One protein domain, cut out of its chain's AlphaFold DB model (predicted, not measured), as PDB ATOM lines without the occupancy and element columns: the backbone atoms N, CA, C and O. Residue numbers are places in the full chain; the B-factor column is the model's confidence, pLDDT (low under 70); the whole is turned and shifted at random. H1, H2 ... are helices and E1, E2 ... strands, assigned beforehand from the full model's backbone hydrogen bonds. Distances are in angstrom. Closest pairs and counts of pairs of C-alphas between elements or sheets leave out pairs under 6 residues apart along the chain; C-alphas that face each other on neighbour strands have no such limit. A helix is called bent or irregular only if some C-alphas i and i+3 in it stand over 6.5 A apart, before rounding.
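What this domain is: This is residues 15 to 182 of the 200 residues of an uncharacterized protein of Trichomonas vaginalis (UniProt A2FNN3). Four helices, H2, H3, H4 and H5, form an up-and-down bundle, each running against the one before it in the chain; H6 folds back beside H5, and H1 crosses H4. A small, strongly twisted three-stranded sheet sits toward the end of the bundle where H4 ends and H5 begins, and the turn of its hairpin E2 and E3 sticks out at Gly 103, while a long link leads to short H7 beyond H2 and H3. The printed part has 168 residues, with seven named helices and three named strands in the order E1 H1 H2 H3 H4 E2 E3 H5 H6 H7; the sheet's order is E1 E3 E2, antiparallel. The class is mostly helix, and the whole is compact, with a radius of gyration of the C-alphas of 15.9 A and spans of 47 by 45 by 30 A.

Where its parts are: E1 is residues 15 to 18, beginning at C-alpha 15 (-15.803, 33.475, -81.434). E3, residues 105 to 113, is 25.1 A long, and E2 is residues 97 to 102. H4, residues 76 to 96, is 30.9 A long, with a kink of 32 degrees near residue 83; it is only just irregular, C-alphas 81 and 84 being 6.9 A apart. H5, residues 116 to 136, is 29.6 A long, H3, residues 50 to 70, 30.1 A, and H6, residues 139 to 160, 32.4 A, ending at C-alpha 160 (-28.198, 34.839, -71.385). H1 is residues 21 to 31, H2 residues 36 to 46, and H7 residues 174 to 181, ending at C-alpha 181 (-3.563, 53.817, -70.678).

How they stand to each other: E1 and E3 are antiparallel, with N 17 and O 110 at 2.9 A. The hairpin E2 and E3 has N 100 and O 107 at 2.9 A. H1, H4 and H5 only graze the sheet, with residues 21 to 24, 91 to 96 and 116 to 122. H5 touches H3 at a shallow tilt of 21 degrees, the same way, closest at the C-alphas of Met 57 and Gly 121, 5.6 A. The hairpin H5 and H6 touches closest at the C-alphas of Gly 130 and Gly 145, 3.9 A. H4 with residues 84 to 92 alone touches H2, closest at the C-alphas of Ala 38 and Ala 88, 4.5 A. H1 touches residues 86 to 94 of H4 alone, closest at the C-alphas of Phe 27 and Ala 90, 4.9 A. H7 is close to H3 but not clearly touching, the C-alphas of Tyr 52 and Tyr 177 being 6.9 A apart. In H1, H2, H3, H5, H6 and H7 every O i to N i+4 pair is within hydrogen-bond range; in H4, 11 of 17 are.

The domain as a whole: The two C-alphas farthest apart, those of Gly 103 and Glu 175, are 49.9 A apart. The printed part has no cut, and the link from H6 to H7, residues 161 to 173, is long. The mean pLDDT of the printed part is 92.7, and no printed residue is under 70.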
ATOM      1  N   PHE A  15     -14.549  32.774 -81.199       94.62
ATOM      2  CA  PHE A  15     -15.803  33.475 -81.434       94.62
ATOM      3  C   PHE A  15     -15.875  33.931 -82.893       94.62
ATOM      4  O   PHE A  15     -14.921  34.517 -83.410       94.62
ATOM      5  N   LYS A  16     -17.008  33.672 -83.554       95.50
ATOM      6  CA  LYS A  16     -17.304  34.155 -84.907       95.50
ATOM      7  C   LYS A  16     -18.656  34.843 -84.925       95.50
ATOM      8  O   LYS A  16     -19.643  34.268 -84.475       95.50
ATOM      9  N   LEU A  17     -18.689  36.037 -85.498       96.06
ATOM     10  CA  LEU A  17     -19.893  36.840 -85.640       96.06
ATOM     11  C   LEU A  17     -20.022  37.324 -87.073       96.06
ATOM     12  O   LEU A  17     -19.210  38.128 -87.526       96.06
ATOM     13  N   GLU A  18     -21.037  36.847 -87.780       95.00
ATOM     14  CA  GLU A  18     -21.313  37.290 -89.142       95.00
ATOM     15  C   GLU A  18     -21.764  38.755 -89.156       95.00
ATOM     16  O   GLU A  18     -22.632  39.155 -88.378       95.00
ATOM     17  N   ILE A  19     -21.168  39.562 -90.040       94.56
ATOM     18  CA  ILE A  19     -21.512  40.976 -90.210       94.56
ATOM     19  C   ILE A  19     -21.918  41.224 -91.669       94.56
ATOM     20  O   ILE A  19     -21.164  40.871 -92.576       94.56
ATOM     21  N   PRO A  20     -23.058  41.897 -91.922       94.75
ATOM     22  CA  PRO A  20     -23.490  42.233 -93.275       94.75
ATOM     23  C   PRO A  20     -22.450  43.046 -94.056       94.75
ATOM     24  O   PRO A  20     -21.889  44.017 -93.545       94.75
ATOM     25  N   GLU A  21     -22.248  42.705 -95.329       94.31
ATOM     26  CA  GLU A  21     -21.213  43.320 -96.173       94.31
ATOM     27  C   GLU A  21     -21.331  44.845 -96.300       94.31
ATOM     28  O   GLU A  21     -20.327  45.557 -96.278       94.31
ATOM     29  N   ASP A  22     -22.546  45.381 -96.380       95.00
ATOM     30  CA  ASP A  22     -22.765  46.823 -96.480       95.00
ATOM     31  C   ASP A  22     -22.366  47.571 -95.197       95.00
ATOM     32  O   ASP A  22     -21.824  48.678 -95.262       95.00
ATOM     33  N   VAL A  23     -22.567  46.947 -94.034       95.88
ATOM     34  CA  VAL A  23     -22.102  47.453 -92.735       95.88
ATOM     35  C   VAL A  23     -20.575  47.395 -92.658       95.88
ATOM     36  O   VAL A  23     -19.938  48.347 -92.204       95.88
ATOM     37  N   VAL A  24     -19.970  46.317 -93.158       95.06
ATOM     38  CA  VAL A  24     -18.510  46.172 -93.241       95.06
ATOM     39  C   VAL A  24     -17.899  47.244 -94.134       95.06
ATOM     40  O   VAL A  24     -16.927  47.889 -93.739       95.06
ATOM     41  N   HIS A  25     -18.469  47.475 -95.318       96.31
ATOM     42  CA  HIS A  25     -18.008  48.524 -96.221       96.31
ATOM     43  C   HIS A  25     -18.054  49.893 -95.535       96.31
ATOM     44  O   HIS A  25     -17.081  50.645 -95.581       96.31
ATOM     45  N   HIS A  26     -19.136  50.183 -94.809       96.25
ATOM     46  CA  HIS A  26     -19.237  51.398 -94.008       96.25
ATOM     47  C   HIS A  26     -18.123  51.508 -92.956       96.25
ATOM     48  O   HIS A  26     -17.466  52.546 -92.880       96.25
ATOM     49  N   PHE A  27     -17.838  50.452 -92.187       96.81
ATOM     50  CA  PHE A  27     -16.717  50.473 -91.238       96.81
ATOM     51  C   PHE A  27     -15.361  50.668 -91.931       96.81
ATOM     52  O   PHE A  27     -14.551  51.463 -91.454       96.81
ATOM     53  N   LYS A  28     -15.127  50.039 -93.091       96.88
ATOM     54  CA  LYS A  28     -13.911  50.264 -93.893       96.88
ATOM     55  C   LYS A  28     -13.765  51.735 -94.275       96.88
ATOM     56  O   LYS A  28     -12.692  52.299 -94.081       96.88
ATOM     57  N   GLU A  29     -14.831  52.381 -94.754       96.56
ATOM     58  CA  GLU A  29     -14.804  53.812 -95.090       96.56
ATOM     59  C   GLU A  29     -14.473  54.685 -93.875       96.56
ATOM     60  O   GLU A  29     -13.644  55.594 -93.965       96.56
ATOM     61  N   ARG A  30     -15.069  54.382 -92.716       94.25
ATOM     62  CA  ARG A  30     -14.808  55.101 -91.460       94.25
ATOM     63  C   ARG A  30     -13.372  54.911 -90.963       94.25
ATOM     64  O   ARG A  30     -12.822  55.830 -90.364       94.25
ATOM     65  N   ALA A  31     -12.750  53.773 -91.260       95.69
ATOM     66  CA  ALA A  31     -11.384  53.449 -90.855       95.69
ATOM     67  C   ALA A  31     -10.284  54.040 -91.765       95.69
ATOM     68  O   ALA A  31      -9.123  54.052 -91.367       95.69
ATOM     69  N   LYS A  32     -10.598  54.551 -92.970       93.88
ATOM     70  CA  LYS A  32      -9.575  54.966 -93.962       93.88
ATOM     71  C   LYS A  32      -8.626  56.073 -93.496       93.88
ATOM     72  O   LYS A  32      -7.472  56.104 -93.915       93.88
ATOM     73  N   LYS A  33      -9.121  57.036 -92.714       93.00
ATOM     74  CA  LYS A  33      -8.360  58.220 -92.274       93.00
ATOM     75  C   LYS A  33      -8.720  58.557 -90.827       93.00
ATOM     76  O   LYS A  33      -9.452  59.524 -90.606       93.00
ATOM     77  N   PRO A  34      -8.258  57.755 -89.853       94.44
ATOM     78  CA  PRO A  34      -8.624  57.975 -88.468       94.44
ATOM     79  C   PRO A  34      -8.012  59.279 -87.958       94.44
ATOM     80  O   PRO A  34      -6.867  59.619 -88.275       94.44
ATOM     81  N   CYS A  35      -8.776  60.017 -87.161       94.12
ATOM     82  CA  CYS A  35      -8.263  61.165 -86.437       94.12
ATOM     83  C   CYS A  35      -7.252  60.712 -85.369       94.12
ATOM     84  O   CYS A  35      -7.169  59.533 -85.017       94.12
ATOM     85  N   LYS A  36      -6.474  61.664 -84.840       92.56
ATOM     86  CA  LYS A  36      -5.421  61.381 -83.855       92.56
ATOM     87  C   LYS A  36      -5.955  60.607 -82.644       92.56
ATOM     88  O   LYS A  36      -5.380  59.589 -82.283       92.56
ATOM     89  N   GLU A  37      -7.071  61.051 -82.076       90.50
ATOM     90  CA  GLU A  37      -7.692  60.406 -80.915       90.50
ATOM     91  C   GLU A  37      -8.148  58.971 -81.228       90.50
ATOM     92  O   GLU A  37      -7.816  58.051 -80.487       90.50
ATOM     93  N   ALA A  38      -8.826  58.747 -82.360       93.50
ATOM     94  CA  ALA A  38      -9.240  57.406 -82.780       93.50
ATOM     95  C   ALA A  38      -8.047  56.451 -82.937       93.50
ATOM     96  O   ALA A  38      -8.109  55.288 -82.536       93.50
ATOM     97  N   LYS A  39      -6.951  56.963 -83.508       94.44
ATOM     98  CA  LYS A  39      -5.712  56.210 -83.677       94.44
ATOM     99  C   LYS A  39      -5.070  55.868 -82.333       94.44
ATOM    100  O   LYS A  39      -4.663  54.731 -82.155       94.44
ATOM    101  N   GLU A  40      -5.026  56.797 -81.380       91.25
ATOM    102  CA  GLU A  40      -4.476  56.531 -80.042       91.25
ATOM    103  C   GLU A  40      -5.244  55.420 -79.307       91.25
ATOM    104  O   GLU A  40      -4.621  54.538 -78.712       91.25
ATOM    105  N   PHE A  41      -6.582  55.406 -79.394       90.81
ATOM    106  CA  PHE A  41      -7.397  54.301 -78.869       90.81
ATOM    107  C   PHE A  41      -7.052  52.966 -79.531       90.81
ATOM    108  O   PHE A  41      -6.883  51.954 -78.850       90.81
ATOM    109  N   TYR A  42      -6.951  52.961 -80.857       95.62
ATOM    110  CA  TYR A  42      -6.666  51.750 -81.615       95.62
ATOM    111  C   TYR A  42      -5.248  51.221 -81.374       95.62
ATOM    112  O   TYR A  42      -5.074  50.023 -81.172       95.62
ATOM    113  N   ASP A  43      -4.245  52.095 -81.307       94.75
ATOM    114  CA  ASP A  43      -2.860  51.711 -81.029       94.75
ATOM    115  C   ASP A  43      -2.746  51.071 -79.632       94.75
ATOM    116  O   ASP A  43      -2.056  50.064 -79.468       94.75
ATOM    117  N   LYS A  44      -3.484  51.586 -78.634       93.19
ATOM    118  CA  LYS A  44      -3.606  50.946 -77.311       93.19
ATOM    119  C   LYS A  44      -4.305  49.592 -77.384       93.19
ATOM    120  O   LYS A  44      -3.859  48.655 -76.732       93.19
ATOM    121  N   TYR A  45      -5.366  49.477 -78.180       95.62
ATOM    122  CA  TYR A  45      -6.084  48.219 -78.381       95.62
ATOM    123  C   TYR A  45      -5.203  47.140 -79.026       95.62
ATOM    124  O   TYR A  45      -5.260  45.984 -78.623       95.62
ATOM    125  N   LEU A  46      -4.360  47.508 -79.994       95.44
ATOM    126  CA  LEU A  46      -3.499  46.569 -80.719       95.44
ATOM    127  C   LEU A  46      -2.454  45.879 -79.844       95.44
ATOM    128  O   LEU A  46      -2.120  44.724 -80.094       95.44
ATOM    129  N   VAL A  47      -1.915  46.595 -78.858       94.12
ATOM    130  CA  VAL A  47      -0.867  46.082 -77.962       94.12
ATOM    131  C   VAL A  47      -1.424  45.536 -76.647       94.12
ATOM    132  O   VAL A  47      -0.658  45.087 -75.798       94.12
ATOM    133  N   ALA A  48      -2.739  45.619 -76.449       93.38
ATOM    134  CA  ALA A  48      -3.405  45.183 -75.235       93.38
ATOM    135  C   ALA A  48      -3.565  43.657 -75.201       93.38
ATOM    136  O   ALA A  48      -3.989  43.039 -76.178       93.38
ATOM    137  N   GLU A  49      -3.316  43.067 -74.033       95.00
ATOM    138  CA  GLU A  49      -3.795  41.718 -73.725       95.00
ATOM    139  C   GLU A  49      -5.331  41.696 -73.669       95.00
ATOM    140  O   GLU A  49      -5.984  42.721 -73.465       95.00
ATOM    141  N   ASP A  50      -5.924  40.516 -73.802       94.88
ATOM    142  CA  ASP A  50      -7.366  40.330 -74.010       94.88
ATOM    143  C   ASP A  50      -8.241  40.977 -72.924       94.88
ATOM    144  O   ASP A  50      -9.243  41.627 -73.227       94.88
ATOM    145  N   GLY A  51      -7.823  40.903 -71.657       94.81
ATOM    146  CA  GLY A  51      -8.518  41.578 -70.557       94.81
ATOM    147  C   GLY A  51      -8.499  43.108 -70.674       94.81
ATOM    148  O   GLY A  51      -9.490  43.776 -70.365       94.81
ATOM    149  N   TYR A  52      -7.398  43.681 -71.171       94.94
ATOM    150  CA  TYR A  52      -7.300  45.109 -71.471       94.94
ATOM    151  C   TYR A  52      -8.112  45.468 -72.719       94.94
ATOM    152  O   TYR A  52      -8.786  46.499 -72.709       94.94
ATOM    153  N   ARG A  53      -8.130  44.615 -73.758       95.12
ATOM    154  CA  ARG A  53      -8.990  44.793 -74.944       95.12
ATOM    155  C   ARG A  53     -10.458  44.905 -74.530       95.12
ATOM    156  O   ARG A  53     -11.111  45.874 -74.912       95.12
ATOM    157  N   TYR A  54     -10.939  44.012 -73.660       95.50
ATOM    158  CA  TYR A  54     -12.284  44.098 -73.079       95.50
ATOM    159  C   TYR A  54     -12.542  45.449 -72.390       95.50
ATOM    160  O   TYR A  54     -13.541  46.113 -72.672       95.50
ATOM    161  N   ARG A  55     -11.625  45.913 -71.525       93.12
ATOM    162  CA  ARG A  55     -11.765  47.219 -70.852       93.12
ATOM    163  C   ARG A  55     -11.789  48.393 -71.830       93.12
ATOM    164  O   ARG A  55     -12.583  49.308 -71.628       93.12
ATOM    165  N   ILE A  56     -10.985  48.360 -72.893       93.62
ATOM    166  CA  ILE A  56     -11.010  49.383 -73.950       93.62
ATOM    167  C   ILE A  56     -12.374  49.391 -74.644       93.62
ATOM    168  O   ILE A  56     -12.957  50.459 -74.818       93.62
ATOM    169  N   MET A  57     -12.921  48.220 -74.986       95.12
ATOM    170  CA  MET A  57     -14.253  48.113 -75.594       95.12
ATOM    171  C   MET A  57     -15.339  48.682 -74.669       95.12
ATOM    172  O   MET A  57     -16.180  49.460 -75.119       95.12
ATOM    173  N   LYS A  58     -15.285  48.380 -73.363       93.44
ATOM    174  CA  LYS A  58     -16.207  48.957 -72.367       93.44
ATOM    175  C   LYS A  58     -16.043  50.471 -72.240       93.44
ATOM    176  O   LYS A  58     -17.043  51.178 -72.186       93.44
ATOM    177  N   LEU A  59     -14.814  50.985 -72.223       90.94
ATOM    178  CA  LEU A  59     -14.564  52.426 -72.183       90.94
ATOM    179  C   LEU A  59     -15.139  53.120 -73.423       90.94
ATOM    180  O   LEU A  59     -15.843  54.116 -73.287       90.94
ATOM    181  N   LEU A  60     -14.892  52.576 -74.619       92.19
ATOM    182  CA  LEU A  60     -15.473  53.087 -75.862       92.19
ATOM    183  C   LEU A  60     -17.001  53.101 -75.789       92.19
ATOM    184  O   LEU A  60     -17.603  54.115 -76.128       92.19
ATOM    185  N   PHE A  61     -17.617  52.028 -75.290       93.31
ATOM    186  CA  PHE A  61     -19.060  51.962 -75.077       93.31
ATOM    187  C   PHE A  61     -19.568  53.067 -74.143       93.31
ATOM    188  O   PHE A  61     -20.418  53.860 -74.546       93.31
ATOM    189  N   TYR A  62     -19.039  53.167 -72.920       89.12
ATOM    190  CA  TYR A  62     -19.523  54.136 -71.930       89.12
ATOM    191  C   TYR A  62     -19.286  55.581 -72.362       89.12
ATOM    192  O   TYR A  62     -20.167  56.428 -72.202       89.12
ATOM    193  N   THR A  63     -18.122  55.869 -72.941       88.06
ATOM    194  CA  THR A  63     -17.789  57.208 -73.425       88.06
ATOM    195  C   THR A  63     -18.665  57.592 -74.609       88.06
ATOM    196  O   THR A  63     -19.257  58.674 -74.606       88.06
ATOM    197  N   TYR A  64     -18.831  56.693 -75.586       89.38
ATOM    198  CA  TYR A  64     -19.732  56.928 -76.711       89.38
ATOM    199  C   TYR A  64     -21.158  57.131 -76.203       89.38
ATOM    200  O   TYR A  64     -21.779  58.123 -76.564       89.38
ATOM    201  N   MET A  65     -21.662  56.264 -75.321       88.50
ATOM    202  CA  MET A  65     -22.989  56.382 -74.714       88.50
ATOM    203  C   MET A  65     -23.194  57.736 -74.032       88.50
ATOM    204  O   MET A  65     -24.165  58.430 -74.338       88.50
ATOM    205  N   LYS A  66     -22.258  58.155 -73.173       86.38
ATOM    206  CA  LYS A  66     -22.300  59.455 -72.496       86.38
ATOM    207  C   LYS A  66     -22.493  60.588 -73.500       86.38
ATOM    208  O   LYS A  66     -23.432  61.364 -73.355       86.38
ATOM    209  N   TYR A  67     -21.667  60.643 -74.544       84.62
ATOM    210  CA  TYR A  67     -21.805  61.660 -75.583       84.62
ATOM    211  C   TYR A  67     -23.100  61.496 -76.388       84.62
ATOM    212  O   TYR A  67     -23.795  62.475 -76.639       84.62
ATOM    213  N   ASN A  68     -23.482  60.277 -76.760       83.31
ATOM    214  CA  ASN A  68     -24.652  59.996 -77.592       83.31
ATOM    215  C   ASN A  68     -25.957  60.503 -76.957       83.31
ATOM    216  O   ASN A  68     -26.842  60.975 -77.674       83.31
ATOM    217  N   TYR A  69     -26.062  60.443 -75.627       79.94
ATOM    218  CA  TYR A  69     -27.234  60.908 -74.884       79.94
ATOM    219  C   TYR A  69     -27.096  62.326 -74.314       79.94
ATOM    220  O   TYR A  69     -28.107  62.924 -73.959       79.94
ATOM    221  N   SER A  70     -25.887  62.898 -74.259       81.31
ATOM    222  CA  SER A  70     -25.677  64.269 -73.772       81.31
ATOM    223  C   SER A  70     -25.623  65.329 -74.875       81.31
ATOM    224  O   SER A  70     -25.735  66.516 -74.574       81.31
ATOM    225  N   ILE A  71     -25.371  64.950 -76.133       81.25
ATOM    226  CA  ILE A  71     -25.206  65.924 -77.219       81.25
ATOM    227  C   ILE A  71     -26.540  66.495 -77.705       81.25
ATOM    228  O   ILE A  71     -27.508  65.788 -77.981       81.25
ATOM    229  N   ASP A  72     -26.540  67.804 -77.928       77.31
ATOM    230  CA  ASP A  72     -27.566  68.506 -78.678       77.31
ATOM    231  C   ASP A  72     -27.403  68.198 -80.173       77.31
ATOM    232  O   ASP A  72     -26.521  68.721 -80.864       77.31
ATOM    233  N   ARG A  73     -28.275  67.330 -80.688       75.69
ATOM    234  CA  ARG A  73     -28.216  66.837 -82.072       75.69
ATOM    235  C   ARG A  73     -28.555  67.890 -83.121       75.69
ATOM    236  O   ARG A  73     -28.228  67.689 -84.290       75.69
ATOM    237  N   SER A  74     -29.142  69.022 -82.723       75.38
ATOM    238  CA  SER A  74     -29.311  70.172 -83.618       75.38
ATOM    239  C   SER A  74     -27.968  70.849 -83.931       75.38
ATOM    240  O   SER A  74     -27.805  71.489 -84.975       75.38
ATOM    241  N   LYS A  75     -26.953  70.648 -83.077       76.88
ATOM    242  CA  LYS A  75     -25.622  71.244 -83.209       76.88
ATOM    243  C   LYS A  75     -24.654  70.278 -83.879       76.88
ATOM    244  O   LYS A  75     -24.045  69.415 -83.247       76.88
ATOM    245  N   LYS A  76     -24.401  70.509 -85.172       74.62
ATOM    246  CA  LYS A  76     -23.438  69.732 -85.982       74.62
ATOM    247  C   LYS A  76     -22.052  69.584 -85.341       74.62
ATOM    248  O   LYS A  76     -21.399  68.573 -85.562       74.62
ATOM    249  N   GLN A  77     -21.589  70.572 -84.572       74.69
ATOM    250  CA  GLN A  77     -20.293  70.509 -83.884       74.69
ATOM    251  C   GLN A  77     -20.267  69.452 -82.775       74.69
ATOM    252  O   GLN A  77     -19.260  68.775 -82.620       74.69
ATOM    253  N   GLN A  78     -21.373  69.253 -82.057       75.44
ATOM    254  CA  GLN A  78     -21.445  68.251 -80.993       75.44
ATOM    255  C   GLN A  78     -21.547  66.830 -81.555       75.44
ATOM    256  O   GLN A  78     -20.953  65.911 -81.007       75.44
ATOM    257  N   LEU A  79     -22.188  66.654 -82.718       74.69
ATOM    258  CA  LEU A  79     -22.181  65.371 -83.435       74.69
ATOM    259  C   LEU A  79     -20.765  64.909 -83.818       74.69
ATOM    260  O   LEU A  79     -20.535  63.707 -83.929       74.69
ATOM    261  N   LYS A  80     -19.819  65.841 -84.004       81.56
ATOM    262  CA  LYS A  80     -18.416  65.514 -84.299       81.56
ATOM    263  C   LYS A  80     -17.663  64.956 -83.092       81.56
ATOM    264  O   LYS A  80     -16.637  64.324 -83.296       81.56
ATOM    265  N   LEU A  81     -18.168  65.130 -81.868       84.06
ATOM    266  CA  LEU A  81     -17.552  64.555 -80.664       84.06
ATOM    267  C   LEU A  81     -17.621  63.022 -80.655       84.06
ATOM    268  O   LEU A  81     -16.799  62.378 -80.024       84.06
ATOM    269  N   LEU A  82     -18.574  62.435 -81.388       86.88
ATOM    270  CA  LEU A  82     -18.682  60.983 -81.555       86.88
ATOM    271  C   LEU A  82     -17.731  60.428 -82.623       86.88
ATOM    272  O   LEU A  82     -17.513  59.220 -82.684       86.88
ATOM    273  N   ASP A  83     -17.191  61.290 -83.489       88.75
ATOM    274  CA  ASP A  83     -16.413  60.878 -84.657       88.75
ATOM    275  C   ASP A  83     -15.149  60.085 -84.276       88.75
ATOM    276  O   ASP A  83     -14.963  59.015 -84.864       88.75
ATOM    277  N   PRO A  84     -14.348  60.495 -83.266       91.62
ATOM    278  CA  PRO A  84     -13.186  59.725 -82.829       91.62
ATOM    279  C   PRO A  84     -13.542  58.314 -82.350       91.62
ATOM    280  O   PRO A  84     -12.927  57.342 -82.783       91.62
ATOM    281  N   TYR A  85     -14.578  58.173 -81.520       92.25
ATOM    282  CA  TYR A  85     -14.991  56.872 -80.982       92.25
ATOM    283  C   TYR A  85     -15.569  55.965 -82.067       92.25
ATOM    284  O   TYR A  85     -15.270  54.776 -82.115       92.25
ATOM    285  N   ASN A  86     -16.352  56.531 -82.985       91.94
ATOM    286  CA  ASN A  86     -16.895  55.792 -84.118       91.94
ATOM    287  C   ASN A  86     -15.775  55.286 -85.049       91.94
ATOM    288  O   ASN A  86     -15.829  54.150 -85.515       91.94
ATOM    289  N   GLN A  87     -14.736  56.096 -85.284       95.44
ATOM    290  CA  GLN A  87     -13.555  55.681 -86.048       95.44
ATOM    291  C   GLN A  87     -12.705  54.644 -85.299       95.44
ATOM    292  O   GLN A  87     -12.241  53.695 -85.923       95.44
ATOM    293  N   ALA A  88     -12.533  54.772 -83.979       96.12
ATOM    294  CA  ALA A  88     -11.827  53.781 -83.163       96.12
ATOM    295  C   ALA A  88     -12.532  52.417 -83.203       96.12
ATOM    296  O   ALA A  88     -11.893  51.396 -83.445       96.12
ATOM    297  N   ILE A  89     -13.861  52.405 -83.051       96.81
ATOM    298  CA  ILE A  89     -14.680  51.198 -83.203       96.81
ATOM    299  C   ILE A  89     -14.519  50.609 -84.606       96.81
ATOM    300  O   ILE A  89     -14.314  49.406 -84.739       96.81
ATOM    301  N   ALA A  90     -14.568  51.440 -85.651       97.44
ATOM    302  CA  ALA A  90     -14.373  50.975 -87.019       97.44
ATOM    303  C   ALA A  90     -13.005  50.296 -87.201       97.44
ATOM    304  O   ALA A  90     -12.938  49.211 -87.770       97.44
ATOM    305  N   LEU A  91     -11.927  50.879 -86.669       98.19
ATOM    306  CA  LEU A  91     -10.594  50.270 -86.700       98.19
ATOM    307  C   LEU A  91     -10.557  48.915 -85.977       98.19
ATOM    308  O   LEU A  91     -10.004  47.956 -86.514       98.19
ATOM    309  N   ILE A  92     -11.187  48.814 -84.801       97.81
ATOM    310  CA  ILE A  92     -11.292  47.560 -84.038       97.81
ATOM    311  C   ILE A  92     -12.071  46.500 -84.830       97.81
ATOM    312  O   ILE A  92     -11.602  45.373 -84.959       97.81
ATOM    313  N   VAL A  93     -13.212  46.856 -85.431       97.25
ATOM    314  CA  VAL A  93     -13.987  45.944 -86.291       97.25
ATOM    315  C   VAL A  93     -13.123  45.423 -87.441       97.25
ATOM    316  O   VAL A  93     -13.041  44.216 -87.644       97.25
ATOM    317  N   ILE A  94     -12.433  46.313 -88.166       97.00
ATOM    318  CA  ILE A  94     -11.595  45.924 -89.309       97.00
ATOM    319  C   ILE A  94     -10.424  45.035 -88.883       97.00
ATOM    320  O   ILE A  94     -10.086  44.097 -89.600       97.00
ATOM    321  N   LYS A  95      -9.839  45.261 -87.704       96.75
ATOM    322  CA  LYS A  95      -8.760  44.417 -87.173       96.75
ATOM    323  C   LYS A  95      -9.179  42.961 -86.939       96.75
ATOM    324  O   LYS A  95      -8.320  42.074 -86.981       96.75
ATOM    325  N   HIS A  96     -10.457  42.731 -86.661       97.25
ATOM    326  CA  HIS A  96     -11.022  41.411 -86.373       97.25
ATOM    327  C   HIS A  96     -11.795  40.809 -87.549       97.25
ATOM    328  O   HIS A  96     -12.278  39.681 -87.459       97.25
ATOM    329  N   LEU A  97     -11.902  41.540 -88.653       96.56
ATOM    330  CA  LEU A  97     -12.641  41.119 -89.827       96.56
ATOM    331  C   LEU A  97     -11.896  40.012 -90.578       96.56
ATOM    332  O   LEU A  97     -10.712  40.138 -90.882       96.56
ATOM    333  N   ASN A  98     -12.617  38.955 -90.926       95.56
ATOM    334  CA  ASN A  98     -12.183  37.941 -91.872       95.56
ATOM    335  C   ASN A  98     -13.199  37.876 -93.010       95.56
ATOM    336  O   ASN A  98     -14.408  37.871 -92.780       95.56
ATOM    337  N   GLU A  99     -12.687  37.830 -94.234       94.06
ATOM    338  CA  GLU A  99     -13.472  37.690 -95.456       94.06
ATOM    339  C   GLU A  99     -13.034  36.396 -96.129       94.06
ATOM    340  O   GLU A  99     -11.853  36.228 -96.439       94.06
ATOM    341  N   ILE A 100     -13.973  35.471 -96.319       92.31
ATOM    342  CA  ILE A 100     -13.731  34.236 -97.056       92.31
ATOM    343  C   ILE A 100     -14.683  34.183 -98.240       92.31
ATOM    344  O   ILE A 100     -15.897  34.311 -98.081       92.31
ATOM    345  N   GLU A 101     -14.120  33.966 -99.420       92.19
ATOM    346  CA  GLU A 101     -14.859  33.810-100.666       92.19
ATOM    347  C   GLU A 101     -14.780  32.348-101.115       92.19
ATOM    348  O   GLU A 101     -13.696  31.775-101.242       92.19
ATOM    349  N   PHE A 102     -15.942  31.737-101.336       87.06
ATOM    350  CA  PHE A 102     -16.087  30.391-101.882       87.06
ATOM    351  C   PHE A 102     -17.008  30.450-103.102       87.06
ATOM    352  O   PHE A 102     -18.233  30.452-102.976       87.06
ATOM    353  N   GLY A 103     -16.410  30.507-104.295       88.81
ATOM    354  CA  GLY A 103     -17.156  30.752-105.531       88.81
ATOM    355  C   GLY A 103     -17.820  32.129-105.494       88.81
ATOM    356  O   GLY A 103     -17.145  33.122-105.241       88.81
ATOM    357  N   ASP A 104     -19.138  32.170-105.690       89.62
ATOM    358  CA  ASP A 104     -19.932  33.409-105.671       89.62
ATOM    359  C   ASP A 104     -20.433  33.799-104.267       89.62
ATOM    360  O   ASP A 104     -21.153  34.787-104.111       89.62
ATOM    361  N   VAL A 105     -20.097  33.018-103.234       87.06
ATOM    362  CA  VAL A 105     -20.536  33.273-101.856       87.06
ATOM    363  C   VAL A 105     -19.402  33.889-101.050       87.06
ATOM    364  O   VAL A 105     -18.318  33.315-100.933       87.06
ATOM    365  N   LYS A 106     -19.684  35.042-100.443       89.62
ATOM    366  CA  LYS A 106     -18.768  35.755 -99.557       89.62
ATOM    367  C   LYS A 106     -19.277  35.716 -98.121       89.62
ATOM    368  O   LYS A 106     -20.358  36.217 -97.827       89.62
ATOM    369  N   PHE A 107     -18.470  35.154 -97.229       91.62
ATOM    370  CA  PHE A 107     -18.712  35.157 -95.791       91.62
ATOM    371  C   PHE A 107     -17.829  36.208 -95.136       91.62
ATOM    372  O   PHE A 107     -16.608  36.194 -95.308       91.62
ATOM    373  N   ILE A 108     -18.443  37.108 -94.370       95.31
ATOM    374  CA  ILE A 108     -17.721  38.150 -93.649       95.31
ATOM    375  C   ILE A 108     -18.062  38.061 -92.174       95.31
ATOM    376  O   ILE A 108     -19.226  38.162 -91.788       95.31
ATOM    377  N   TYR A 109     -17.045  37.876 -91.341       95.75
ATOM    378  CA  TYR A 109     -17.251  37.724 -89.911       95.75
ATOM    379  C   TYR A 109     -16.152  38.395 -89.095       95.75
ATOM    380  O   TYR A 109     -14.985  38.445 -89.483       95.75
ATOM    381  N   ILE A 110     -16.543  38.905 -87.934       96.75
ATOM    382  CA  ILE A 110     -15.629  39.260 -86.854       96.75
ATOM    383  C   ILE A 110     -15.168  37.959 -86.203       96.75
ATOM    384  O   ILE A 110     -15.985  37.082 -85.913       96.75
ATOM    385  N   GLN A 111     -13.863  37.838 -85.984       96.38
ATOM    386  CA  GLN A 111     -13.245  36.709 -85.303       96.38
ATOM    387  C   GLN A 111     -12.441  37.187 -84.094       96.38
ATOM    388  O   GLN A 111     -11.558  38.038 -84.227       96.38
ATOM    389  N   ASP A 112     -12.709  36.620 -82.922       96.12
ATOM    390  CA  ASP A 112     -11.982  36.928 -81.684       96.12
ATOM    391  C   ASP A 112     -11.902  35.693 -80.773       96.12
ATOM    392  O   ASP A 112     -12.360  34.606 -81.140       96.12
ATOM    393  N   ILE A 113     -11.302  35.840 -79.593       94.75
ATOM    394  CA  ILE A 113     -11.264  34.764 -78.601       94.75
ATOM    395  C   ILE A 113     -12.676  34.429 -78.094       94.75
ATOM    396  O   ILE A 113     -13.526  35.309 -77.934       94.75
ATOM    397  N   LEU A 114     -12.936  33.145 -77.845       95.94
ATOM    398  CA  LEU A 114     -14.210  32.695 -77.291       95.94
ATOM    399  C   LEU A 114     -14.212  32.820 -75.762       95.94
ATOM    400  O   LEU A 114     -13.911  31.865 -75.053       95.94
ATOM    401  N   ASP A 115     -14.582  33.999 -75.269       96.81
ATOM    402  CA  ASP A 115     -14.862  34.260 -73.854       96.81
ATOM    403  C   ASP A 115     -16.095  35.161 -73.730       96.81
ATOM    404  O   ASP A 115     -16.231  36.138 -74.470       96.81
ATOM    405  N   VAL A 116     -16.986  34.858 -72.783       97.31
ATOM    406  CA  VAL A 116     -18.240  35.598 -72.570       97.31
ATOM    407  C   VAL A 116     -18.029  37.106 -72.408       97.31
ATOM    408  O   VAL A 116     -18.834  37.884 -72.915       97.31
ATOM    409  N   LYS A 117     -16.927  37.550 -71.788       97.00
ATOM    410  CA  LYS A 117     -16.627  38.978 -71.596       97.00
ATOM    411  C   LYS A 117     -16.262  39.642 -72.918       97.00
ATOM    412  O   LYS A 117     -16.680  40.765 -73.182       97.00
ATOM    413  N   ILE A 118     -15.523  38.955 -73.787       97.19
ATOM    414  CA  ILE A 118     -15.183  39.474 -75.119       97.19
ATOM    415  C   ILE A 118     -16.424  39.549 -76.003       97.19
ATOM    416  O   ILE A 118     -16.631  40.561 -76.675       97.19
ATOM    417  N   VAL A 119     -17.297  38.542 -75.940       97.88
ATOM    418  CA  VAL A 119     -18.585  38.581 -76.645       97.88
ATOM    419  C   VAL A 119     -19.473  39.710 -76.113       97.88
ATOM    420  O   VAL A 119     -20.045  40.451 -76.910       97.88
ATOM    421  N   GLU A 120     -19.523  39.928 -74.795       97.56
ATOM    422  CA  GLU A 120     -20.204  41.083 -74.193       97.56
ATOM    423  C   GLU A 120     -19.594  42.413 -74.673       97.56
ATOM    424  O   GLU A 120     -20.305  43.378 -74.952       97.56
ATOM    425  N   GLY A 121     -18.268  42.482 -74.815       97.31
ATOM    426  CA  GLY A 121     -17.573  43.626 -75.400       97.31
ATOM    427  C   GLY A 121     -18.060  43.932 -76.819       97.31
ATOM    428  O   GLY A 121     -18.393  45.081 -77.119       97.31
ATOM    429  N   TRP A 122     -18.138  42.911 -77.679       97.94
ATOM    430  CA  TRP A 122     -18.652  43.047 -79.045       97.94
ATOM    431  C   TRP A 122     -20.121  43.455 -79.060       97.94
ATOM    432  O   TRP A 122     -20.477  44.401 -79.760       97.94
ATOM    433  N   MET A 123     -20.949  42.813 -78.235       97.62
ATOM    434  CA  MET A 123     -22.354  43.165 -78.045       97.62
ATOM    435  C   MET A 123     -22.514  44.655 -77.702       97.62
ATOM    436  O   MET A 123     -23.266  45.353 -78.376       97.62
ATOM    437  N   ASN A 124     -21.754  45.167 -76.729       96.50
ATOM    438  CA  ASN A 124     -21.807  46.571 -76.310       96.50
ATOM    439  C   ASN A 124     -21.361  47.539 -77.423       96.50
ATOM    440  O   ASN A 124     -21.986  48.577 -77.637       96.50
ATOM    441  N   ILE A 125     -20.286  47.219 -78.154       95.69
ATOM    442  CA  ILE A 125     -19.811  48.053 -79.272       95.69
ATOM    443  C   ILE A 125     -20.865  48.150 -80.380       95.69
ATOM    444  O   ILE A 125     -21.116  49.238 -80.909       95.69
ATOM    445  N   LEU A 126     -21.461  47.016 -80.751       95.75
ATOM    446  CA  LEU A 126     -22.449  46.962 -81.825       95.75
ATOM    447  C   LEU A 126     -23.761  47.623 -81.401       95.75
ATOM    448  O   LEU A 126     -24.355  48.322 -82.222       95.75
ATOM    449  N   ASP A 127     -24.152  47.496 -80.130       95.25
ATOM    450  CA  ASP A 127     -25.290  48.214 -79.554       95.25
ATOM    451  C   ASP A 127     -25.120  49.725 -79.685       95.25
ATOM    452  O   ASP A 127     -25.932  50.379 -80.332       95.25
ATOM    453  N   ILE A 128     -24.034  50.307 -79.162       94.50
ATOM    454  CA  ILE A 128     -23.944  51.771 -79.113       94.50
ATOM    455  C   ILE A 128     -23.859  52.417 -80.503       94.50
ATOM    456  O   ILE A 128     -24.455  53.475 -80.741       94.50
ATOM    457  N   VAL A 129     -23.173  51.772 -81.454       95.00
ATOM    458  CA  VAL A 129     -23.170  52.225 -82.855       95.00
ATOM    459  C   VAL A 129     -24.540  51.998 -83.489       95.00
ATOM    460  O   VAL A 129     -25.053  52.888 -84.174       95.00
ATOM    461  N   GLY A 130     -25.153  50.840 -83.232       95.31
ATOM    462  CA  GLY A 130     -26.487  50.481 -83.692       95.31
ATOM    463  C   GLY A 130     -27.542  51.492 -83.255       95.31
ATOM    464  O   GLY A 130     -28.258  52.039 -84.097       95.31
ATOM    465  N   ALA A 131     -27.571  51.823 -81.967       92.50
ATOM    466  CA  ALA A 131     -28.460  52.791 -81.349       92.50
ATOM    467  C   ALA A 131     -28.247  54.210 -81.895       92.50
ATOM    468  O   ALA A 131     -29.232  54.854 -82.270       92.50
ATOM    469  N   ASP A 132     -26.997  54.697 -82.015       92.19
ATOM    470  CA  ASP A 132     -26.737  56.011 -82.633       92.19
ATOM    471  C   ASP A 132     -27.330  56.069 -84.048       92.19
ATOM    472  O   ASP A 132     -28.065  56.987 -84.421       92.19
ATOM    473  N   TYR A 133     -27.045  55.040 -84.841       94.31
ATOM    474  CA  TYR A 133     -27.430  54.986 -86.242       94.31
ATOM    475  C   TYR A 133     -28.938  54.837 -86.433       94.31
ATOM    476  O   TYR A 133     -29.538  55.561 -87.230       94.31
ATOM    477  N   ARG A 134     -29.567  53.941 -85.674       94.12
ATOM    478  CA  ARG A 134     -30.995  53.625 -85.765       94.12
ATOM    479  C   ARG A 134     -31.875  54.779 -85.302       94.12
ATOM    480  O   ARG A 134     -32.863  55.098 -85.969       94.12
ATOM    481  N   LEU A 135     -31.551  55.364 -84.151       89.06
ATOM    482  CA  LEU A 135     -32.419  56.338 -83.491       89.06
ATOM    483  C   LEU A 135     -32.232  57.745 -84.050       89.06
ATOM    484  O   LEU A 135     -33.178  58.532 -84.056       89.06
ATOM    485  N   PHE A 136     -31.034  58.067 -84.540       88.19
ATOM    486  CA  PHE A 136     -30.678  59.461 -84.780       88.19
ATOM    487  C   PHE A 136     -30.058  59.757 -86.142       88.19
ATOM    488  O   PHE A 136     -29.777  60.921 -86.442       88.19
ATOM    489  N   ARG A 137     -29.831  58.740 -86.977       89.12
ATOM    490  CA  ARG A 137     -29.408  58.928 -88.368       89.12
ATOM    491  C   ARG A 137     -30.548  58.577 -89.315       89.12
ATOM    492  O   ARG A 137     -31.577  58.021 -88.938       89.12
ATOM    493  N   THR A 138     -30.375  58.951 -90.574       90.44
ATOM    494  CA  THR A 138     -31.357  58.730 -91.637       90.44
ATOM    495  C   THR A 138     -30.726  57.953 -92.790       90.44
ATOM    496  O   THR A 138     -29.517  57.705 -92.815       90.44
ATOM    497  N   GLY A 139     -31.558  57.519 -93.739       94.94
ATOM    498  CA  GLY A 139     -31.097  56.828 -94.942       94.94
ATOM    499  C   GLY A 139     -30.355  55.527 -94.636       94.94
ATOM    500  O   GLY A 139     -30.818  54.702 -93.846       94.94
ATOM    501  N   GLN A 140     -29.208  55.336 -95.287       95.19
ATOM    502  CA  GLN A 140     -28.433  54.100 -95.198       95.19
ATOM    503  C   GLN A 140     -27.875  53.849 -93.790       95.19
ATOM    504  O   GLN A 140     -27.937  52.720 -93.314       95.19
ATOM    505  N   LEU A 141     -27.450  54.900 -93.080       94.44
ATOM    506  CA  LEU A 141     -26.981  54.772 -91.698       94.44
ATOM    507  C   LEU A 141     -28.070  54.192 -90.795       94.44
ATOM    508  O   LEU A 141     -27.796  53.274 -90.036       94.44
ATOM    509  N   LYS A 142     -29.327  54.631 -90.940       96.25
ATOM    510  CA  LYS A 142     -30.442  54.049 -90.177       96.25
ATOM    511  C   LYS A 142     -30.610  52.549 -90.439       96.25
ATOM    512  O   LYS A 142     -30.861  51.792 -89.506       96.25
ATOM    513  N   LYS A 143     -30.442  52.112 -91.694       97.12
ATOM    514  CA  LYS A 143     -30.490  50.684 -92.060       97.12
ATOM    515  C   LYS A 143     -29.350  49.898 -91.411       97.12
ATOM    516  O   LYS A 143     -29.599  48.814 -90.895       97.12
ATOM    517  N   PHE A 144     -28.136  50.451 -91.393       97.44
ATOM    518  CA  PHE A 144     -27.009  49.852 -90.671       97.44
ATOM    519  C   PHE A 144     -27.300  49.749 -89.175       97.44
ATOM    520  O   PHE A 144     -27.063  48.705 -88.580       97.44
ATOM    521  N   GLY A 145     -27.880  50.799 -88.588       97.00
ATOM    522  CA  GLY A 145     -28.269  50.815 -87.182       97.00
ATOM    523  C   GLY A 145     -29.233  49.691 -86.814       97.00
ATOM    524  O   GLY A 145     -29.016  49.012 -85.815       97.00
ATOM    525  N   ASN A 146     -30.252  49.443 -87.645       97.00
ATOM    526  CA  ASN A 146     -31.166  48.314 -87.449       97.00
ATOM    527  C   ASN A 146     -30.418  46.973 -87.465       97.00
ATOM    528  O   ASN A 146     -30.521  46.229 -86.502       97.00
ATOM    529  N   LYS A 147     -29.594  46.716 -88.491       97.62
ATOM    530  CA  LYS A 147     -28.809  45.471 -88.606       97.62
ATOM    531  C   LYS A 147     -27.905  45.230 -87.393       97.62
ATOM    532  O   LYS A 147     -27.841  44.123 -86.877       97.62
ATOM    533  N   LEU A 148     -27.213  46.273 -86.934       97.50
ATOM    534  CA  LEU A 148     -26.351  46.206 -85.751       97.50
ATOM    535  C   LEU A 148     -27.152  45.947 -84.467       97.50
ATOM    536  O   LEU A 148     -26.710  45.181 -83.618       97.50
ATOM    537  N   THR A 149     -28.341  46.545 -84.350       96.19
ATOM    538  CA  THR A 149     -29.255  46.311 -83.221       96.19
ATOM    539  C   THR A 149     -29.778  44.868 -83.217       96.19
ATOM    540  O   THR A 149     -29.866  44.254 -82.159       96.19
ATOM    541  N   ASP A 150     -30.093  44.302 -84.384       96.75
ATOM    542  CA  ASP A 150     -30.535  42.906 -84.496       96.75
ATOM    543  C   ASP A 150     -29.424  41.946 -84.039       96.75
ATOM    544  O   ASP A 150     -29.674  41.018 -83.271       96.75
ATOM    545  N   ILE A 151     -28.174  42.218 -84.434       96.94
ATOM    546  CA  ILE A 151     -27.000  41.457 -83.981       96.94
ATOM    547  C   ILE A 151     -26.810  41.578 -82.464       96.94
ATOM    548  O   ILE A 151     -26.527  40.579 -81.805       96.94
ATOM    549  N   TYR A 152     -26.988  42.776 -81.900       96.38
ATOM    550  CA  TYR A 152     -26.965  42.976 -80.450       96.38
ATOM    551  C   TYR A 152     -27.960  42.053 -79.736       96.38
ATOM    552  O   TYR A 152     -27.565  41.363 -78.797       96.38
ATOM    553  N   PHE A 153     -29.217  41.990 -80.191       96.69
ATOM    554  CA  PHE A 153     -30.229  41.136 -79.561       96.69
ATOM    555  C   PHE A 153     -29.860  39.653 -79.638       96.69
ATOM    556  O   PHE A 153     -29.976  38.953 -78.637       96.69
ATOM    557  N   ILE A 154     -29.334  39.199 -80.780       96.88
ATOM    558  CA  ILE A 154     -28.839  37.824 -80.942       96.88
ATOM    559  C   ILE A 154     -27.742  37.522 -79.914       96.88
ATOM    560  O   ILE A 154     -27.837  36.538 -79.184       96.88
ATOM    561  N   LEU A 155     -26.715  38.372 -79.819       97.56
ATOM    562  CA  LEU A 155     -25.617  38.163 -78.872       97.56
ATOM    563  C   LEU A 155     -26.097  38.203 -77.421       97.56
ATOM    564  O   LEU A 155     -25.674  37.376 -76.616       97.56
ATOM    565  N   ASN A 156     -26.991  39.135 -77.094       97.62
ATOM    566  CA  ASN A 156     -27.571  39.250 -75.764       97.62
ATOM    567  C   ASN A 156     -28.303  37.964 -75.367       97.62
ATOM    568  O   ASN A 156     -28.057  37.431 -74.285       97.62
ATOM    569  N   ASP A 157     -29.165  37.444 -76.238       97.88
ATOM    570  CA  ASP A 157     -29.923  36.222 -75.973       97.88
ATOM    571  C   ASP A 157     -28.996  35.008 -75.839       97.88
ATOM    572  O   ASP A 157     -29.154  34.196 -74.928       97.88
ATOM    573  N   GLU A 158     -27.967  34.913 -76.684       97.62
ATOM    574  CA  GLU A 158     -26.977  33.837 -76.625       97.62
ATOM    575  C   GLU A 158     -26.108  33.875 -75.357       97.62
ATOM    576  O   GLU A 158     -25.808  32.821 -74.787       97.62
ATOM    577  N   ILE A 159     -25.734  35.067 -74.877       97.56
ATOM    578  CA  ILE A 159     -25.052  35.242 -73.586       97.56
ATOM    579  C   ILE A 159     -25.970  34.793 -72.442       97.56
ATOM    580  O   ILE A 159     -25.540  34.011 -71.594       97.56
ATOM    581  N   HIS A 160     -27.236  35.226 -72.427       96.62
ATOM    582  CA  HIS A 160     -28.198  34.839 -71.385       96.62
ATOM    583  C   HIS A 160     -28.521  33.339 -71.402       96.62
ATOM    584  O   HIS A 160     -28.778  32.751 -70.352       96.62
ATOM    585  N   ALA A 161     -28.464  32.707 -72.575       97.38
ATOM    586  CA  ALA A 161     -28.591  31.263 -72.732       97.38
ATOM    587  C   ALA A 161     -27.325  30.483 -72.317       97.38
ATOM    588  O   ALA A 161     -27.335  29.254 -72.347       97.38
ATOM    589  N   GLY A 162     -26.234  31.164 -71.943       95.88
ATOM    590  CA  GLY A 162     -24.987  30.527 -71.519       95.88
ATOM    591  C   GLY A 162     -24.194  29.886 -72.662       95.88
ATOM    592  O   GLY A 162     -23.412  28.969 -72.422       95.88
ATOM    593  N   LYS A 163     -24.381  30.344 -73.910       96.69
ATOM    594  CA  LYS A 163     -23.693  29.796 -75.095       96.69
ATOM    595  C   LYS A 163     -22.174  30.005 -75.050       96.69
ATOM    596  O   LYS A 163     -21.428  29.254 -75.676       96.69
ATOM    597  N   TYR A 164     -21.720  31.031 -74.333       96.50
ATOM    598  CA  TYR A 164     -20.323  31.447 -74.281       96.50
ATOM    599  C   TYR A 164     -19.697  31.107 -72.925       96.50
ATOM    600  O   TYR A 164     -20.272  31.462 -71.894       96.50
ATOM    601  N   PRO A 165     -18.527  30.445 -72.898       96.12
ATOM    602  CA  PRO A 165     -17.865  30.090 -71.651       96.12
ATOM    603  C   PRO A 165     -17.234  31.316 -70.981       96.12
ATOM    604  O   PRO A 165     -16.750  32.229 -71.652       96.12
ATOM    605  N   ASP A 166     -17.169  31.297 -69.651       95.12
ATOM    606  CA  ASP A 166     -16.197  32.102 -68.909       95.12
ATOM    607  C   ASP A 166     -14.889  31.313 -68.830       95.12
ATOM    608  O   ASP A 166     -14.820  30.270 -68.178       95.12
ATOM    609  N   THR A 167     -13.855  31.785 -69.523       94.00
ATOM    610  CA  THR A 167     -12.555  31.102 -69.592       94.00
ATOM    611  C   THR A 167     -11.640  31.438 -68.413       94.00
ATOM    612  O   THR A 167     -10.510  30.957 -68.350       94.00
ATOM    613  N   GLY A 168     -12.103  32.268 -67.471       93.19
ATOM    614  CA  GLY A 168     -11.256  32.838 -66.425       93.19
ATOM    615  C   GLY A 168     -10.405  34.005 -66.926       93.19
ATOM    616  O   GLY A 168      -9.378  34.314 -66.320       93.19
ATOM    617  N   LEU A 169     -10.818  34.656 -68.023       93.56
ATOM    618  CA  LEU A 169     -10.133  35.815 -68.588       93.56
ATOM    619  C   LEU A 169      -9.888  36.879 -67.507       93.56
ATOM    620  O   LEU A 169     -10.827  37.463 -66.954       93.56
ATOM    621  N   LYS A 170      -8.609  37.145 -67.212       94.88
ATOM    622  CA  LYS A 170      -8.210  38.112 -66.189       94.88
ATOM    623  C   LYS A 170      -8.474  39.531 -66.685       94.88
ATOM    624  O   LYS A 170      -7.782  40.035 -67.565       94.88
ATOM    625  N   ILE A 171      -9.460  40.188 -66.084       94.69
ATOM    626  CA  ILE A 171      -9.749  41.598 -66.341       94.69
ATOM    627  C   ILE A 171      -8.869  42.461 -65.431       94.69
ATOM    628  O   ILE A 171      -8.872  42.228 -64.220       94.69
ATOM    629  N   PRO A 172      -8.137  43.453 -65.970       93.25
ATOM    630  CA  PRO A 172      -7.307  44.316 -65.146       93.25
ATOM    631  C   PRO A 172      -8.167  45.166 -64.205       93.25
ATOM    632  O   PRO A 172      -9.317  45.531 -64.521       93.25
ATOM    633  N   THR A 173      -7.597  45.496 -63.048       90.19
ATOM    634  CA  THR A 173      -8.199  46.454 -62.115       90.19
ATOM    635  C   THR A 173      -8.246  47.854 -62.740       90.19
ATOM    636  O   THR A 173      -7.529  48.123 -63.714       90.19
ATOM    637  N   PRO A 174      -9.077  48.772 -62.218       87.25
ATOM    638  CA  PRO A 174      -9.081  50.162 -62.667       87.25
ATOM    639  C   PRO A 174      -7.689  50.812 -62.627       87.25
ATOM    640  O   PRO A 174      -7.304  51.488 -63.578       87.25
ATOM    641  N   GLU A 175      -6.891  50.547 -61.590       87.69
ATOM    642  CA  GLU A 175      -5.535  51.088 -61.441       87.69
ATOM    643  C   GLU A 175      -4.563  50.499 -62.470       87.69
ATOM    644  O   GLU A 175      -3.796  51.236 -63.098       87.69
ATOM    645  N   GLU A 176      -4.607  49.178 -62.677       91.62
ATOM    646  CA  GLU A 176      -3.815  48.491 -63.705       91.62
ATOM    647  C   GLU A 176      -4.149  49.031 -65.101       91.62
ATOM    648  O   GLU A 176      -3.252  49.294 -65.908       91.62
ATOM    649  N   TYR A 177      -5.439  49.233 -65.372       90.38
ATOM    650  CA  TYR A 177      -5.931  49.795 -66.622       90.38
ATOM    651  C   TYR A 177      -5.492  51.251 -66.807       90.38
ATOM    652  O   TYR A 177      -4.956  51.602 -67.859       90.38
ATOM    653  N   HIS A 178      -5.642  52.096 -65.786       86.00
ATOM    654  CA  HIS A 178      -5.231  53.497 -65.840       86.00
ATOM    655  C   HIS A 178      -3.726  53.636 -66.103       86.00
ATOM    656  O   HIS A 178      -3.304  54.386 -66.986       86.00
ATOM    657  N   LYS A 179      -2.907  52.834 -65.412       89.81
ATOM    658  CA  LYS A 179      -1.457  52.781 -65.635       89.81
ATOM    659  C   LYS A 179      -1.109  52.365 -67.068       89.81
ATOM    660  O   LYS A 179      -0.203  52.947 -67.662       89.81
ATOM    661  N   PHE A 180      -1.823  51.389 -67.630       90.19
ATOM    662  CA  PHE A 180      -1.636  50.942 -69.013       90.19
ATOM    663  C   PHE A 180      -2.001  52.029 -70.036       90.19
ATOM    664  O   PHE A 180      -1.273  52.262 -71.011       90.19
ATOM    665  N   MET A 181      -3.110  52.733 -69.809       84.50
ATOM    666  CA  MET A 181      -3.563  53.817 -70.678       84.50
ATOM    667  C   MET A 181      -2.622  55.031 -70.634       84.50
ATOM    668  O   MET A 181      -2.443  55.702 -71.654       84.50
ATOM    669  N   GLY A 182      -1.923  55.234 -69.513       79.94
ATOM    670  CA  GLY A 182      -1.048  56.379 -69.268       79.94
ATOM    671  C   GLY A 182      -1.851  57.640 -68.927       79.94
ATOM    672  O   GLY A 182      -3.075  57.640 -69.019       79.94
TER     673      GLY A 182